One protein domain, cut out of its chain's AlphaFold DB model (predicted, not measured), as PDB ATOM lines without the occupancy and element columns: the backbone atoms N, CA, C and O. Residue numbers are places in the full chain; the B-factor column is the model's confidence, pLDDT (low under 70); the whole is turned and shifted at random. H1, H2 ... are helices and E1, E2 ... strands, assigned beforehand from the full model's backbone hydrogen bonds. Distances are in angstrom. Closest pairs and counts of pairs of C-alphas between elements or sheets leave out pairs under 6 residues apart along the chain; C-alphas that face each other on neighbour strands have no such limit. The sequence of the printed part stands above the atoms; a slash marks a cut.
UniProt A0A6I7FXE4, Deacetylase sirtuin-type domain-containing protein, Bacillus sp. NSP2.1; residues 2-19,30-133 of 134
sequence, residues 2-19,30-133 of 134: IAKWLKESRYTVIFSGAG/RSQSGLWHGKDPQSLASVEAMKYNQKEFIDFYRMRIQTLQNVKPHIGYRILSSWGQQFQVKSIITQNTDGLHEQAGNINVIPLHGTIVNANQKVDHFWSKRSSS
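What this domain is: This is residues 2 to 19 and 30 to 133 of the 134 residues of the protein "Deacetylase sirtuin-type domain-containing protein" of Bacillus sp. NSP2.1 (UniProt A0A6I7FXE4). The model has two loosely joined lobes, one beyond the other along an elongated outline: a small sheet of three parallel strands with H5 packed along one face and H1 near one end, and a helical lobe of H4 with the short H2 and H3 at its first end. H7 lies beyond the sheet lobe, near H4, and its residues 124 to 131 stick out. The printed part has 122 residues, with seven named helices and three named strands in the order H1, E1, H2, H3, H4, H5, E2, H6, E3, H7; the sheet's order is E1, E2, E3, and the class is mostly helix. The whole is loose, with a radius of gyration of the C-alphas of 17.9 A and spans of 60, 31 and 24 A.

Where its parts are: H1, residues 2 to 8, begins at C-alpha 2 (102.430, 207.034, 146.635) and is 10.0 A long. E1, residues 12 to 16, is 13.2 A long. H2 is residues 41 to 44 and H3 residues 47 to 52. H4, residues 54 to 68, is the longest helix at 21.4 A, from C-alpha 54 at (121.797, 177.105, 175.448). H5, residues 75 to 86, is 16.4 A long. E2, residues 89 to 94, is 13.7 A long, H6 is residues 100 to 103 and E3 residues 109 to 111. H7, residues 120 to 131, is 16.9 A long and ends at C-alpha 131 (134.332, 172.908, 175.248).

How they stand to each other: E1 and E2 are parallel at 19 degrees, with N 90 and O 12 at 2.8 A, within hydrogen-bond range. E2 and E3 are parallel at 19 degrees, with N 110 and O 92 at 2.8 A. H5 is on the sheet at a height of 10.5 A, over E2 and along the strands, at 6 degrees to E2 on the local plane; its closest C-alphas with E2 are those of Trp 83 and Val 89, 6.1 A. E2, H6 and E3 form a strand-helix-strand unit, two parallel neighbour strands with a helix between, whose crossover is right-handed; H6 only grazes the sheet with residues 101 to 102. H1 is only just not on the sheet, with 4 pairs of C-alphas within 10 A. H3 and H4 touch only at the corner, Met 50 and Phe 57 being closest with C-alphas 5.7 A apart. H2 and H3 touch only at the corner too, the closest C-alphas being those of Ser 43 and Ala 49, 5.4 A. H2 and H4 only just touch, with 3 pairs of C-alphas within 8 A, the closest those of Leu 44 and Phe 57, 5.0 A. H7 and H4 are close but not clearly touching, the closest C-alphas being those of Ile 65 and Asn 120, 7.9 A. Every O i to N i+4 pair is within hydrogen-bond range in H1, H3 and H4, against 6 of 8 in H5 and 4 of 8 in H7; H2 and H6 are too short for such a pair.

The domain as a whole: The two farthest C-alphas, those of Lys 4 and Ser 133, are 62.7 A apart. Residues 20 to 29 are not printed, and C-alphas 19 and 30 are 10.0 A apart across the cut. Of the links that are printed whole, H4 to H5 and E3 to H7 are short and the others tight. Residues 124 to 133 stand free. The mean pLDDT of the printed part is 85.6, with residues 118 to 133 under 70.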
ATOM      1  N   ILE A   2     101.126 207.307 145.980       87.06
ATOM      2  CA  ILE A   2     102.430 207.034 146.635       87.06
ATOM      3  C   ILE A   2     103.634 207.647 145.894       87.06
ATOM      4  O   ILE A   2     104.443 208.339 146.501       87.06
ATOM      5  N   ALA A   3     103.727 207.468 144.573       88.75
ATOM      6  CA  ALA A   3     104.829 208.035 143.785       88.75
ATOM      7  C   ALA A   3     104.890 209.574 143.835       88.75
ATOM      8  O   ALA A   3     105.966 210.152 143.722       88.75
ATOM      9  N   LYS A   4     103.742 210.240 144.016       91.81
ATOM     10  CA  LYS A   4     103.682 211.694 144.196       91.81
ATOM     11  C   LYS A   4     104.263 212.077 145.559       91.81
ATOM     12  O   LYS A   4     105.155 212.910 145.611       91.81
ATOM     13  N   TRP A   5     103.840 211.400 146.628       92.50
ATOM     14  CA  TRP A   5     104.372 211.631 147.975       92.50
ATOM     15  C   TRP A   5     105.879 211.388 148.072       92.50
ATOM     16  O   TRP A   5     106.578 212.187 148.682       92.50
ATOM     17  N   LEU A   6     106.396 210.345 147.415       90.06
ATOM     18  CA  LEU A   6     107.838 210.087 147.364       90.06
ATOM     19  C   LEU A   6     108.618 211.205 146.659       90.06
ATOM     20  O   LEU A   6     109.720 211.529 147.085       90.06
ATOM     21  N   LYS A   7     108.054 211.808 145.604       90.38
ATOM     22  CA  LYS A   7     108.681 212.931 144.887       90.38
ATOM     23  C   LYS A   7     108.616 214.251 145.659       90.38
ATOM     24  O   LYS A   7     109.525 215.063 145.542       90.38
ATOM     25  N   GLU A   8     107.533 214.484 146.398       92.94
ATOM     26  CA  GLU A   8     107.300 215.735 147.136       92.94
ATOM     27  C   GLU A   8     107.940 215.735 148.533       92.94
ATOM     28  O   GLU A   8     108.215 216.798 149.095       92.94
ATOM     29  N   SER A   9     108.190 214.553 149.099       92.69
ATOM     30  CA  SER A   9     108.823 214.395 150.404       92.69
ATOM     31  C   SER A   9     110.260 214.921 150.402       92.69
ATOM     32  O   SER A   9     111.075 214.590 149.544       92.69
ATOM     33  N   ARG A  10     110.593 215.710 151.427       90.31
ATOM     34  CA  ARG A  10     111.967 216.166 151.705       90.31
ATOM     35  C   ARG A  10     112.703 215.256 152.693       90.31
ATOM     36  O   ARG A  10     113.894 215.442 152.946       90.31
ATOM     37  N   TYR A  11     111.985 214.304 153.291       91.19
ATOM     38  CA  TYR A  11     112.510 213.424 154.326       91.19
ATOM     39  C   TYR A  11     111.800 212.070 154.286       91.19
ATOM     40  O   TYR A  11     110.837 211.820 155.007       91.19
ATOM     41  N   THR A  12     112.269 211.192 153.405       93.06
ATOM     42  CA  THR A  12     111.712 209.843 153.272       93.06
ATOM     43  C   THR A  12     112.519 208.861 154.111       93.06
ATOM     44  O   THR A  12     113.749 208.834 154.037       93.06
ATOM     45  N   VAL A  13     111.821 208.027 154.878       95.12
ATOM     46  CA  VAL A  13     112.393 206.901 155.624       95.12
ATOM     47  C   VAL A  13     111.725 205.626 155.136       95.12
ATOM     48  O   VAL A  13     110.510 205.595 154.940       95.12
ATOM     49  N   ILE A  14     112.516 204.576 154.943       95.56
ATOM     50  CA  ILE A  14     111.999 203.246 154.625       95.56
ATOM     51  C   ILE A  14     112.006 202.412 155.897       95.56
ATOM     52  O   ILE A  14     113.013 202.370 156.598       95.56
ATOM     53  N   PHE A  15     110.900 201.722 156.164       97.00
ATOM     54  CA  PHE A  15     110.817 200.719 157.218       97.00
ATOM     55  C   PHE A  15     110.649 199.328 156.603       97.00
ATOM     56  O   PHE A  15     109.732 199.125 155.807       97.00
ATOM     57  N   SER A  16     111.522 198.379 156.948       96.25
ATOM     58  CA  SER A  16     111.477 197.013 156.410       96.25
ATOM     59  C   SER A  16     111.463 195.943 157.504       96.25
ATOM     60  O   SER A  16     111.928 196.141 158.630       96.25
ATOM     61  N   GLY A  17     110.897 194.785 157.165       95.88
ATOM     62  CA  GLY A  17     110.859 193.593 158.010       95.88
ATOM     63  C   GLY A  17     111.103 192.328 157.191       95.88
ATOM     64  O   GLY A  17     111.504 192.410 156.030       95.88
ATOM     65  N   ALA A  18     110.849 191.158 157.786       93.06
ATOM     66  CA  ALA A  18     111.290 189.873 157.231       93.06
ATOM     67  C   ALA A  18     110.788 189.603 155.800       93.06
ATOM     68  O   ALA A  18     111.511 189.006 155.011       93.06
ATOM     69  N   GLY A  19     109.603 190.114 155.442       93.31
ATOM     70  CA  GLY A  19     109.059 190.014 154.084       93.31
ATOM     71  C   GLY A  19     109.916 190.679 152.998       93.31
ATOM     72  O   GLY A  19     109.815 190.306 151.842       93.31
ATOM     73  N   ARG A  30     106.764 184.134 160.689       85.50
ATOM     74  CA  ARG A  30     105.352 183.925 161.065       85.50
ATOM     75  C   ARG A  30     104.484 183.284 159.984       85.50
ATOM     76  O   ARG A  30     103.345 182.946 160.295       85.50
ATOM     77  N   SER A  31     104.960 183.147 158.745       84.25
ATOM     78  CA  SER A  31     104.185 182.452 157.714       84.25
ATOM     79  C   SER A  31     103.982 180.976 158.073       84.25
ATOM     80  O   SER A  31     104.556 180.456 159.030       84.25
ATOM     81  N   GLN A  32     103.173 180.275 157.278       80.81
ATOM     82  CA  GLN A  32     102.934 178.840 157.448       80.81
ATOM     83  C   GLN A  32     104.229 178.010 157.394       80.81
ATOM     84  O   GLN A  32     104.340 177.009 158.090       80.81
ATOM     85  N   SER A  33     105.220 178.447 156.614       81.00
ATOM     86  CA  SER A  33     106.569 177.870 156.552       81.00
ATOM     87  C   SER A  33     107.601 178.670 157.361       81.00
ATOM     88  O   SER A  33     108.805 178.520 157.156       81.00
ATOM     89  N   GLY A  34     107.141 179.574 158.229       82.81
ATOM     90  CA  GLY A  34     107.980 180.466 159.015       82.81
ATOM     91  C   GLY A  34     108.695 179.740 160.151       82.81
ATOM     92  O   GLY A  34     108.280 178.676 160.610       82.81
ATOM     93  N   LEU A  35     109.774 180.337 160.650       84.44
ATOM     94  CA  LEU A  35     110.631 179.713 161.668       84.44
ATOM     95  C   LEU A  35     109.932 179.410 163.002       84.44
ATOM     96  O   LEU A  35     110.412 178.558 163.751       84.44
ATOM     97  N   TRP A  36     108.821 180.087 163.301       87.81
ATOM     98  CA  TRP A  36     108.018 179.849 164.504       87.81
ATOM     99  C   TRP A  36     106.885 178.847 164.302       87.81
ATOM    100  O   TRP A  36     106.131 178.582 165.235       87.81
ATOM    101  N   HIS A  37     106.745 178.265 163.111       83.44
ATOM    102  CA  HIS A  37     105.729 177.250 162.892       83.44
ATOM    103  C   HIS A  37     105.988 176.036 163.799       83.44
ATOM    104  O   HIS A  37     107.018 175.370 163.690       83.44
ATOM    105  N   GLY A  38     105.066 175.784 164.734       80.06
ATOM    106  CA  GLY A  38     105.178 174.705 165.720       80.06
ATOM    107  C   GLY A  38     106.256 174.910 166.794       80.06
ATOM    108  O   GLY A  38     106.609 173.947 167.469       80.06
ATOM    109  N   LYS A  39     106.798 176.127 166.956       82.12
ATOM    110  CA  LYS A  39     107.858 176.440 167.930       82.12
ATOM    111  C   LYS A  39     107.512 177.685 168.740       82.12
ATOM    112  O   LYS A  39     107.012 178.657 168.183       82.12
ATOM    113  N   ASP A  40     107.836 177.685 170.031       85.50
ATOM    114  CA  ASP A  40     107.724 178.878 170.875       85.50
ATOM    115  C   ASP A  40     108.979 179.761 170.716       85.50
ATOM    116  O   ASP A  40     110.075 179.323 171.083       85.50
ATOM    117  N   PRO A  41     108.864 181.005 170.211       85.88
ATOM    118  CA  PRO A  41     109.995 181.922 170.114       85.88
ATOM    119  C   PRO A  41     110.711 182.151 171.449       85.88
ATOM    120  O   PRO A  41     111.932 182.300 171.454       85.88
ATOM    121  N   GLN A  42     109.993 182.155 172.581       86.81
ATOM    122  CA  GLN A  42     110.627 182.351 173.888       86.81
ATOM    123  C   GLN A  42     111.538 181.188 174.270       86.81
ATOM    124  O   GLN A  42     112.568 181.417 174.897       86.81
ATOM    125  N   SER A  43     111.228 179.967 173.841       84.94
ATOM    126  CA  SER A  43     112.065 178.796 174.114       84.94
ATOM    127  C   SER A  43     113.395 178.780 173.342       84.94
ATOM    128  O   SER A  43     114.318 178.071 173.744       84.94
ATOM    129  N   LEU A  44     113.517 179.582 172.269       84.88
ATOM    130  CA  LEU A  44     114.650 179.542 171.329       84.88
ATOM    131  C   LEU A  44     115.402 180.868 171.155       84.88
ATOM    132  O   LEU A  44     116.581 180.853 170.811       84.88
ATOM    133  N   ALA A  45     114.749 182.013 171.359       87.62
ATOM    134  CA  ALA A  45     115.293 183.339 171.054       87.62
ATOM    135  C   ALA A  45     115.061 184.348 172.194       87.62
ATOM    136  O   ALA A  45     114.718 185.506 171.959       87.62
ATOM    137  N   SER A  46     115.255 183.902 173.437       90.94
ATOM    138  CA  SER A  46     115.190 184.727 174.652       90.94
ATOM    139  C   SER A  46     116.491 184.664 175.462       90.94
ATOM    140  O   SER A  46     117.357 183.813 175.226       90.94
ATOM    141  N   VAL A  47     116.632 185.562 176.440       90.12
ATOM    142  CA  VAL A  47     117.754 185.538 177.396       90.12
ATOM    143  C   VAL A  47     117.689 184.274 178.259       90.12
ATOM    144  O   VAL A  47     118.715 183.671 178.572       90.12
ATOM    145  N   GLU A  48     116.483 183.833 178.597       91.88
ATOM    146  CA  GLU A  48     116.202 182.605 179.327       91.88
ATOM    147  C   GLU A  48     116.632 181.380 178.518       91.88
ATOM    148  O   GLU A  48     117.339 180.525 179.048       91.88
ATOM    149  N   ALA A  49     116.296 181.322 177.226       90.44
ATOM    150  CA  ALA A  49     116.740 180.263 176.324       90.44
ATOM    151  C   ALA A  49     118.268 180.238 176.209       90.44
ATOM    152  O   ALA A  49     118.880 179.180 176.321       90.44
ATOM    153  N   MET A  50     118.908 181.402 176.087       90.62
ATOM    154  CA  MET A  50     120.370 181.497 176.086       90.62
ATOM    155  C   MET A  50     120.995 180.940 177.377       90.62
ATOM    156  O   MET A  50     122.071 180.348 177.326       90.62
ATOM    157  N   LYS A  51     120.340 181.124 178.530       91.12
ATOM    158  CA  LYS A  51     120.851 180.700 179.842       91.12
ATOM    159  C   LYS A  51     120.555 179.236 180.172       91.12
ATOM    160  O   LYS A  51     121.411 178.569 180.745       91.12
ATOM    161  N   TYR A  52     119.357 178.755 179.855       91.62
ATOM    162  CA  TYR A  52     118.839 177.465 180.328       91.62
ATOM    163  C   TYR A  52     118.605 176.444 179.208       91.62
ATOM    164  O   TYR A  52     118.551 175.252 179.487       91.62
ATOM    165  N   ASN A  53     118.522 176.881 177.948       90.38
ATOM    166  CA  ASN A  53     118.384 176.034 176.758       90.38
ATOM    167  C   ASN A  53     119.469 176.362 175.714       90.38
ATOM    168  O   ASN A  53     119.227 176.552 174.518       90.38
ATOM    169  N   GLN A  54     120.702 176.500 176.201       89.38
ATOM    170  CA  GLN A  54     121.797 177.105 175.448       89.38
ATOM    171  C   GLN A  54     122.105 176.368 174.137       89.38
ATOM    172  O   GLN A  54     122.430 177.005 173.134       89.38
ATOM    173  N   LYS A  55     122.013 175.031 174.126       89.69
ATOM    174  CA  LYS A  55     122.289 174.231 172.929       89.69
ATOM    175  C   LYS A  55     121.320 174.571 171.797       89.69
ATOM    176  O   LYS A  55     121.776 174.879 170.701       89.69
ATOM    177  N   GLU A  56     120.016 174.557 172.063       88.94
ATOM    178  CA  GLU A  56     119.008 174.853 171.042       88.94
ATOM    179  C   GLU A  56     119.050 176.318 170.610       88.94
ATOM    180  O   GLU A  56     118.943 176.600 169.417       88.94
ATOM    181  N   PHE A  57     119.303 177.242 171.546       89.62
ATOM    182  CA  PHE A  57     119.562 178.647 171.228       89.62
ATOM    183  C   PHE A  57     120.722 178.776 170.225       89.62
ATOM    184  O   PHE A  57     120.576 179.386 169.166       89.62
ATOM    185  N   ILE A  58     121.877 178.160 170.510       88.94
ATOM    186  CA  ILE A  58     123.044 178.216 169.617       88.94
ATOM    187  C   ILE A  58     122.739 177.561 168.272       88.94
ATOM    188  O   ILE A  58     123.060 178.140 167.234       88.94
ATOM    189  N   ASP A  59     122.132 176.375 168.267       89.56
ATOM    190  CA  ASP A  59     121.829 175.645 167.036       89.56
ATOM    191  C   ASP A  59     120.848 176.437 166.149       89.56
ATOM    192  O   ASP A  59     121.041 176.511 164.932       89.56
ATOM    193  N   PHE A  60     119.874 177.133 166.749       89.44
ATOM    194  CA  PHE A  60     118.965 178.040 166.047       89.44
ATOM    195  C   PHE A  60     119.709 179.199 165.363       89.44
ATOM    196  O   PHE A  60     119.543 179.416 164.158       89.44
ATOM    197  N   TYR A  61     120.574 179.919 166.084       89.12
ATOM    198  CA  TYR A  61     121.339 181.029 165.497       89.12
ATOM    199  C   TYR A  61     122.416 180.555 164.509       89.12
ATOM    200  O   TYR A  61     122.662 181.235 163.512       89.12
ATOM    201  N   ARG A  62     123.019 179.375 164.709       88.81
ATOM    202  CA  ARG A  62     123.969 178.780 163.754       88.81
ATOM    203  C   ARG A  62     123.283 178.454 162.429       88.81
ATOM    204  O   ARG A  62     123.794 178.845 161.383       88.81
ATOM    205  N   MET A  63     122.114 177.814 162.469       88.88
ATOM    206  CA  MET A  63     121.309 177.545 161.271       88.88
ATOM    207  C   MET A  63     120.971 178.844 160.526       88.88
ATOM    208  O   MET A  63     121.125 178.924 159.306       88.88
ATOM    209  N   ARG A  64     120.581 179.896 161.258       89.75
ATOM    210  CA  ARG A  64     120.297 181.225 160.690       89.75
ATOM    211  C   ARG A  64     121.507 181.818 159.972       89.75
ATOM    212  O   ARG A  64     121.369 182.312 158.859       89.75
ATOM    213  N   ILE A  65     122.679 181.770 160.597       89.12
ATOM    214  CA  ILE A  65     123.928 182.262 160.007       89.12
ATOM    215  C   ILE A  65     124.283 181.466 158.749       89.12
ATOM    216  O   ILE A  65     124.586 182.065 157.722       89.12
ATOM    217  N   GLN A  66     124.232 180.133 158.817       88.06
ATOM    218  CA  GLN A  66     124.536 179.254 157.686       88.06
ATOM    219  C   GLN A  66     123.604 179.523 156.503       88.06
ATOM    220  O   GLN A  66     124.066 179.631 155.371       88.06
ATOM    221  N   THR A  67     122.312 179.724 156.775       87.50
ATOM    222  CA  THR A  67     121.315 180.085 155.758       87.50
ATOM    223  C   THR A  67     121.717 181.357 155.012       87.50
ATOM    224  O   THR A  67     121.584 181.420 153.797       87.50
ATOM    225  N   LEU A  68     122.263 182.357 155.712       90.44
ATOM    226  CA  LEU A  68     122.635 183.636 155.109       90.44
ATOM    227  C   LEU A  68     123.933 183.611 154.294       90.44
ATOM    228  O   LEU A  68     124.140 184.526 153.503       90.44
ATOM    229  N   GLN A  69     124.798 182.601 154.439       87.62
ATOM    230  CA  GLN A  69     126.120 182.589 153.787       87.62
ATOM    231  C   GLN A  69     126.048 182.692 152.257       87.62
ATOM    232  O   GLN A  69     126.922 183.299 151.642       87.62
ATOM    233  N   ASN A  70     125.006 182.120 151.653       87.06
ATOM    234  CA  ASN A  70     124.831 182.081 150.199       87.06
ATOM    235  C   ASN A  70     123.700 182.990 149.698       87.06
ATOM    236  O   ASN A  70     123.441 183.046 148.495       87.06
ATOM    237  N   VAL A  71     123.021 183.699 150.602       94.25
ATOM    238  CA  VAL A  71     121.920 184.597 150.249       94.25
ATOM    239  C   VAL A  71     122.491 185.895 149.693       94.25
ATOM    240  O   VAL A  71     123.435 186.465 150.235       94.25
ATOM    241  N   LYS A  72     121.891 186.381 148.607       95.44
ATOM    242  CA  LYS A  72     122.213 187.675 148.003       95.44
ATOM    243  C   LYS A  72     120.970 188.557 147.978       95.44
ATOM    244  O   LYS A  72     119.868 188.030 147.833       95.44
ATOM    245  N   PRO A  73     121.119 189.888 148.069       97.00
ATOM    246  CA  PRO A  73     119.988 190.792 147.946       97.00
ATOM    247  C   PRO A  73     119.349 190.677 146.558       97.00
ATOM    248  O   PRO A  73     120.033 190.825 145.536       97.00
ATOM    249  N   HIS A  74     118.034 190.452 146.527       97.31
ATOM    250  CA  HIS A  74     117.230 190.533 145.307       97.31
ATOM    251  C   HIS A  74     117.125 191.977 144.780       97.31
ATOM    252  O   HIS A  74     117.642 192.931 145.372       97.31
ATOM    253  N   ILE A  75     116.472 192.147 143.628       97.19
ATOM    254  CA  ILE A  75     116.418 193.425 142.906       97.19
ATOM    255  C   ILE A  75     115.797 194.568 143.722       97.19
ATOM    256  O   ILE A  75     116.271 195.701 143.640       97.19
ATOM    257  N   GLY A  76     114.800 194.288 144.563       96.19
ATOM    258  CA  GLY A  76     114.128 195.288 145.389       96.19
ATOM    259  C   GLY A  76     115.087 196.025 146.319       96.19
ATOM    260  O   GLY A  76     115.014 197.245 146.426       96.19
ATOM    261  N   TYR A  77     116.066 195.337 146.912       96.75
ATOM    262  CA  TYR A  77     117.077 195.991 147.752       96.75
ATOM    263  C   TYR A  77     117.929 197.007 146.986       96.75
ATOM    264  O   TYR A  77     118.306 198.041 147.541       96.75
ATOM    265  N   ARG A  78     118.239 196.712 145.718       94.44
ATOM    266  CA  ARG A  78     119.037 197.586 144.845       94.44
ATOM    267  C   ARG A  78     118.228 198.789 144.373       94.44
ATOM    268  O   ARG A  78     118.772 199.883 144.278       94.44
ATOM    269  N   ILE A  79     116.928 198.599 144.146       94.19
ATOM    270  CA  ILE A  79     115.994 199.696 143.872       94.19
ATOM    271  C   ILE A  79     115.964 200.671 145.058       94.19
ATOM    272  O   ILE A  79     116.051 201.879 144.859       94.19
ATOM    273  N   LEU A  80     115.920 200.173 146.298       93.44
ATOM    274  CA  LEU A  80     115.963 201.054 147.471       93.44
ATOM    275  C   LEU A  80     117.283 201.833 147.576       93.44
ATOM    276  O   LEU A  80     117.265 203.007 147.947       93.44
ATOM    277  N   SER A  81     118.401 201.228 147.167       91.06
ATOM    278  CA  SER A  81     119.695 201.919 147.123       91.06
ATOM    279  C   SER A  81     119.663 203.080 146.120       91.06
ATOM    280  O   SER A  81     120.085 204.193 146.445       91.06
ATOM    281  N   SER A  82     119.057 202.888 144.940       90.38
ATOM    282  CA  SER A  82     118.912 203.972 143.956       90.38
ATOM    283  C   SER A  82     117.938 205.068 144.405       90.38
ATOM    284  O   SER A  82     118.083 206.229 144.014       90.38
ATOM    285  N   TRP A  83     116.965 204.748 145.262       90.44
ATOM    286  CA  TRP A  83     116.013 205.728 145.798       90.44
ATOM    287  C   TRP A  83     116.651 206.744 146.746       90.44
ATOM    288  O   TRP A  83     116.136 207.858 146.858       90.44
ATOM    289  N   GLY A  84     117.792 206.419 147.364       80.62
ATOM    290  CA  GLY A  84     118.588 207.393 148.120       80.62
ATOM    291  C   GLY A  84     118.935 208.627 147.285       80.62
ATOM    292  O   GLY A  84     118.785 209.756 147.749       80.62
ATOM    293  N   GLN A  85     119.307 208.414 146.018       77.62
ATOM    294  CA  GLN A  85     119.637 209.490 145.082       77.62
ATOM    295  C   GLN A  85     118.388 210.135 144.466       77.62
ATOM    296  O   GLN A  85     118.346 211.347 144.287       77.62
ATOM    297  N   GLN A  86     117.364 209.337 144.149       83.69
ATOM    298  CA  GLN A  86     116.203 209.799 143.375       83.69
ATOM    299  C   GLN A  86     115.110 210.481 144.212       83.69
ATOM    300  O   GLN A  86     114.457 211.401 143.724       83.69
ATOM    301  N   PHE A  87     114.891 210.039 145.454       84.62
ATOM    302  CA  PHE A  87     113.731 210.429 146.274       84.62
ATOM    303  C   PHE A  87     114.112 210.903 147.683       84.62
ATOM    304  O   PHE A  87     113.288 210.884 148.597       84.62
ATOM    305  N   GLN A  88     115.374 211.302 147.874       84.69
ATOM    306  CA  GLN A  88     115.912 211.766 149.156       84.69
ATOM    307  C   GLN A  88     115.626 210.812 150.329       84.69
ATOM    308  O   GLN A  88     115.354 211.265 151.446       84.69
ATOM    309  N   VAL A  89     115.682 209.497 150.094       91.44
ATOM    310  CA  VAL A  89     115.595 208.514 151.182       91.44
ATOM    311  C   VAL A  89     116.782 208.732 152.117       91.44
ATOM    312  O   VAL A  89     117.935 208.600 151.712       91.44
ATOM    313  N   LYS A  90     116.500 209.122 153.363       92.19
ATOM    314  CA  LYS A  90     117.516 209.520 154.347       92.19
ATOM    315  C   LYS A  90     118.072 208.338 155.119       92.19
ATOM    316  O   LYS A  90     119.252 208.347 155.468       92.19
ATOM    317  N   SER A  91     117.221 207.358 155.391       95.31
ATOM    318  CA  SER A  91     117.576 206.168 156.150       95.31
ATOM    319  C   SER A  91     116.656 205.000 155.827       95.31
ATOM    320  O   SER A  91     115.516 205.162 155.371       95.31
ATOM    321  N   ILE A  92     117.176 203.810 156.101       96.50
ATOM    322  CA  ILE A  92     116.411 202.572 156.117       96.50
ATOM    323  C   ILE A  92     116.441 202.046 157.542       96.50
ATOM    324  O   ILE A  92     117.491 201.659 158.044       96.50
ATOM    325  N   ILE A  93     115.287 202.023 158.190       97.81
ATOM    326  CA  ILE A  93     115.103 201.385 159.487       97.81
ATOM    327  C   ILE A  93     114.634 199.958 159.215       97.81
ATOM    328  O   ILE A  93     113.600 199.749 158.584       97.81
ATOM    329  N   THR A  94     115.382 198.962 159.673       97.75
ATOM    330  CA  THR A  94     115.042 197.561 159.425       97.75
ATOM    331  C   THR A  94     114.930 196.773 160.718       97.75
ATOM    332  O   THR A  94     115.712 196.945 161.651       97.75
ATOM    333  N   GLN A  95     113.939 195.887 160.772       96.56
ATOM    334  CA  GLN A  95     113.840 194.854 161.805       96.56
ATOM    335  C   GLN A  95     114.709 193.631 161.482       96.56
ATOM    336  O   GLN A  95     114.840 192.738 162.324       96.56
ATOM    337  N   ASN A  96     115.257 193.555 160.269       95.38
ATOM    338  CA  ASN A  96     116.021 192.405 159.812       95.38
ATOM    339  C   ASN A  96     117.441 192.447 160.367       95.38
ATOM    340  O   ASN A  96     118.031 193.507 160.549       95.38
ATOM    341  N   THR A  97     117.994 191.261 160.602       93.88
ATOM    342  CA  THR A  97     119.353 191.078 161.132       93.88
ATOM    343  C   THR A  97     120.314 190.502 160.088       93.88
ATOM    344  O   THR A  97     121.458 190.183 160.412       93.88
ATOM    345  N   ASP A  98     119.846 190.339 158.845       94.62
ATOM    346  CA  ASP A  98     120.522 189.601 157.769       94.62
ATOM    347  C   ASP A  98     121.611 190.385 157.023       94.62
ATOM    348  O   ASP A  98     122.457 189.776 156.373       94.62
ATOM    349  N   GLY A  99     121.624 191.714 157.138       94.31
ATOM    350  CA  GLY A  99     122.614 192.581 156.495       94.31
ATOM    351  C   GLY A  99     122.426 192.760 154.982       94.31
ATOM    352  O   GLY A  99     123.326 193.263 154.308       94.31
ATOM    353  N   LEU A 100     121.288 192.345 154.408       96.00
ATOM    354  CA  LEU A 100     121.073 192.416 152.956       96.00
ATOM    355  C   LEU A 100     120.928 193.854 152.441       96.00
ATOM    356  O   LEU A 100     121.250 194.124 151.282       96.00
ATOM    357  N   HIS A 101     120.490 194.793 153.287       96.12
ATOM    358  CA  HIS A 101     120.441 196.208 152.922       96.12
ATOM    359  C   HIS A 101     121.842 196.765 152.665       96.12
ATOM    360  O   HIS A 101     122.068 197.374 151.617       96.12
ATOM    361  N   GLU A 102     122.775 196.515 153.578       94.62
ATOM    362  CA  GLU A 102     124.171 196.927 153.485       94.62
ATOM    363  C   GLU A 102     124.863 196.241 152.304       94.62
ATOM    364  O   GLU A 102     125.511 196.910 151.501       94.62
ATOM    365  N   GLN A 103     124.650 194.932 152.119       94.38
ATOM    366  CA  GLN A 103     125.185 194.199 150.962       94.38
ATOM    367  C   GLN A 103     124.684 194.744 149.616       94.38
ATOM    368  O   GLN A 103     125.394 194.673 148.613       94.38
ATOM    369  N   ALA A 104     123.466 195.289 149.569       94.94
ATOM    370  CA  ALA A 104     122.914 195.916 148.372       94.94
ATOM    371  C   ALA A 104     123.411 197.351 148.134       94.94
ATOM    372  O   ALA A 104     123.022 197.959 147.137       94.94
ATOM    373  N   GLY A 105     124.247 197.892 149.025       93.12
ATOM    374  CA  GLY A 105     124.767 199.255 148.938       93.12
ATOM    375  C   GLY A 105     123.793 200.320 149.439       93.12
ATOM    376  O   GLY A 105     123.874 201.470 149.013       93.12
ATOM    377  N   ASN A 106     122.835 199.967 150.304       93.75
ATOM    378  CA  ASN A 106     122.042 200.982 150.995       93.75
ATOM    379  C   ASN A 106     122.907 201.693 152.044       93.75
ATOM    380  O   ASN A 106     123.656 201.052 152.780       93.75
ATOM    381  N   ILE A 107     122.772 203.014 152.126       88.19
ATOM    382  CA  ILE A 107     123.462 203.854 153.112       88.19
ATOM    383  C   ILE A 107     122.502 204.245 154.243       88.19
ATOM    384  O   ILE A 107     121.287 204.258 154.049       88.19
ATOM    385  N   ASN A 108     123.042 204.571 155.422       93.62
ATOM    386  CA  ASN A 108     122.270 204.941 156.620       93.62
ATOM    387  C   ASN A 108     121.228 203.879 157.029       93.62
ATOM    388  O   ASN A 108     120.058 204.188 157.279       93.62
ATOM    389  N   VAL A 109     121.661 202.617 157.075       95.69
ATOM    390  CA  VAL A 109     120.848 201.490 157.545       95.69
ATOM    391  C   VAL A 109     120.885 201.432 159.073       95.69
ATOM    392  O   VAL A 109     121.953 201.482 159.679       95.69
ATOM    393  N   ILE A 110     119.711 201.332 159.694       96.69
ATOM    394  CA  ILE A 110     119.519 201.267 161.144       96.69
ATOM    395  C   ILE A 110     118.868 199.915 161.477       96.69
ATOM    396  O   ILE A 110     117.646 199.777 161.347       96.69
ATOM    397  N   PRO A 111     119.656 198.906 161.892       95.19
ATOM    398  CA  PRO A 111     119.134 197.600 162.277       95.19
ATOM    399  C   PRO A 111     118.631 197.622 163.726       95.19
ATOM    400  O   PRO A 111     119.415 197.584 164.675       95.19
ATOM    401  N   LEU A 112     117.309 197.645 163.912       95.88
ATOM    402  CA  LEU A 112     116.675 197.750 165.234       95.88
ATOM    403  C   LEU A 112     116.991 196.568 166.158       95.88
ATOM    404  O   LEU A 112     117.009 196.724 167.375       95.88
ATOM    405  N   HIS A 113     117.251 195.393 165.585       92.38
ATOM    406  CA  HIS A 113     117.540 194.162 166.326       92.38
ATOM    407  C   HIS A 113     119.016 193.740 166.227       92.38
ATOM    408  O   HIS A 113     119.359 192.593 166.518       92.38
ATOM    409  N   GLY A 114     119.899 194.650 165.800       90.38
ATOM    410  CA  GLY A 114     121.302 194.346 165.522       90.38
ATOM    411  C   GLY A 114     121.497 193.495 164.260       90.38
ATOM    412  O   GLY A 114     120.606 193.374 163.424       90.38
ATOM    413  N   THR A 115     122.685 192.910 164.101       88.19
ATOM    414  CA  THR A 115     123.045 192.091 162.931       88.19
ATOM    415  C   THR A 115     123.689 190.777 163.354       88.19
ATOM    416  O   THR A 115     124.540 190.754 164.244       88.19
ATOM    417  N   ILE A 116     123.300 189.678 162.700       86.81
ATOM    418  CA  ILE A 116     123.904 188.359 162.936       86.81
ATOM    419  C   ILE A 116     125.138 188.110 162.061       86.81
ATOM    420  O   ILE A 116     125.904 187.191 162.340       86.81
ATOM    421  N   VAL A 117     125.396 188.962 161.061       74.50
ATOM    422  CA  VAL A 117     126.545 188.844 160.140       74.50
ATOM    423  C   VAL A 117     127.886 188.937 160.885       74.50
ATOM    424  O   VAL A 117     128.844 188.252 160.535       74.50
ATOM    425  N   ASN A 118     127.938 189.698 161.983       65.12
ATOM    426  CA  ASN A 118     129.149 189.879 162.793       65.12
ATOM    427  C   ASN A 118     129.318 188.828 163.910       65.12
ATOM    428  O   ASN A 118     130.314 188.853 164.636       65.12
ATOM    429  N   ALA A 119     128.365 187.905 164.082       60.16
ATOM    430  CA  ALA A 119     128.389 186.941 165.184       60.16
ATOM    431  C   ALA A 119     129.454 185.837 165.004       60.16
ATOM    432  O   ALA A 119     130.001 185.350 165.995       60.16
ATOM    433  N   ASN A 120     129.815 185.497 163.759       52.34
ATOM    434  CA  ASN A 120     130.750 184.405 163.445       52.34
ATOM    435  C   ASN A 120     132.138 184.553 164.076       52.34
ATOM    436  O   ASN A 120     132.724 183.568 164.508       52.34
ATOM    437  N   GLN A 121     132.659 185.774 164.206       46.97
ATOM    438  CA  GLN A 121     134.006 185.972 164.758       46.97
ATOM    439  C   GLN A 121     134.079 185.776 166.279       46.97
ATOM    440  O   GLN A 121     135.153 185.515 166.816       46.97
ATOM    441  N   LYS A 122     132.952 185.897 166.992       46.78
ATOM    442  CA  LYS A 122     132.917 185.790 168.458       46.78
ATOM    443  C   LYS A 122     132.379 184.454 168.942       46.78
ATOM    444  O   LYS A 122     132.871 183.961 169.948       46.78
ATOM    445  N   VAL A 123     131.414 183.857 168.244       52.56
ATOM    446  CA  VAL A 123     130.780 182.596 168.662       52.56
ATOM    447  C   VAL A 123     131.790 181.443 168.620       52.56
ATOM    448  O   VAL A 123     131.980 180.778 169.636       52.56
ATOM    449  N   ASP A 124     132.530 181.264 167.526       52.03
ATOM    450  CA  ASP A 124     133.491 180.155 167.421       52.03
ATOM    451  C   ASP A 124     134.676 180.315 168.388       52.03
ATOM    452  O   ASP A 124     135.108 179.348 169.019       52.03
ATOM    453  N   HIS A 125     135.161 181.543 168.601       50.97
ATOM    454  CA  HIS A 125     136.259 181.813 169.537       50.97
ATOM    455  C   HIS A 125     135.840 181.700 171.013       50.97
ATOM    456  O   HIS A 125     136.605 181.217 171.848       50.97
ATOM    457  N   PHE A 126     134.637 182.159 171.359       55.88
ATOM    458  CA  PHE A 126     134.142 182.147 172.734       55.88
ATOM    459  C   PHE A 126     133.749 180.739 173.198       55.88
ATOM    460  O   PHE A 126     133.981 180.394 174.356       55.88
ATOM    461  N   TRP A 127     133.193 179.908 172.309       54.75
ATOM    462  CA  TRP A 127     132.707 178.577 172.683       54.75
ATOM    463  C   TRP A 127     133.738 177.459 172.512       54.75
ATOM    464  O   TRP A 127     133.723 176.536 173.323       54.75
ATOM    465  N   SER A 128     134.692 177.571 171.577       55.72
ATOM    466  CA  SER A 128     135.818 176.619 171.486       55.72
ATOM    467  C   SER A 128     136.657 176.571 172.769       55.72
ATOM    468  O   SER A 128     137.099 175.501 173.172       55.72
ATOM    469  N   LYS A 129     136.796 177.707 173.468       51.81
ATOM    470  CA  LYS A 129     137.474 177.800 174.774       51.81
ATOM    471  C   LYS A 129     136.704 177.169 175.941       51.81
ATOM    472  O   LYS A 129     137.309 176.887 176.971       51.81
ATOM    473  N   ARG A 130     135.386 176.974 175.813       54.34
ATOM    474  CA  ARG A 130     134.523 176.399 176.865       54.34
ATOM    475  C   ARG A 130     134.299 174.896 176.715       54.34
ATOM    476  O   ARG A 130     134.061 174.231 177.712       54.34
ATOM    477  N   SER A 131     134.395 174.356 175.502       49.09
ATOM    478  CA  SER A 131     134.332 172.908 175.248       49.09
ATOM    479  C   SER A 131     135.650 172.175 175.519       49.09
ATOM    480  O   SER A 131     135.665 170.956 175.580       49.09
ATOM    481  N   SER A 132     136.762 172.898 175.672       47.41
ATOM    482  CA  SER A 132     138.079 172.343 176.018       47.41
ATOM    483  C   SER A 132     138.359 172.321 177.527       47.41
ATOM    484  O   SER A 132     139.504 172.144 177.932       47.41
ATOM    485  N   SER A 133     137.346 172.588 178.357       44.28
ATOM    486  CA  SER A 133     137.439 172.628 179.828       44.28
ATOM    487  C   SER A 133     136.607 171.532 180.518       44.28
ATOM    488  O   SER A 133     136.357 171.628 181.718       44.28
TER     489      SER A 133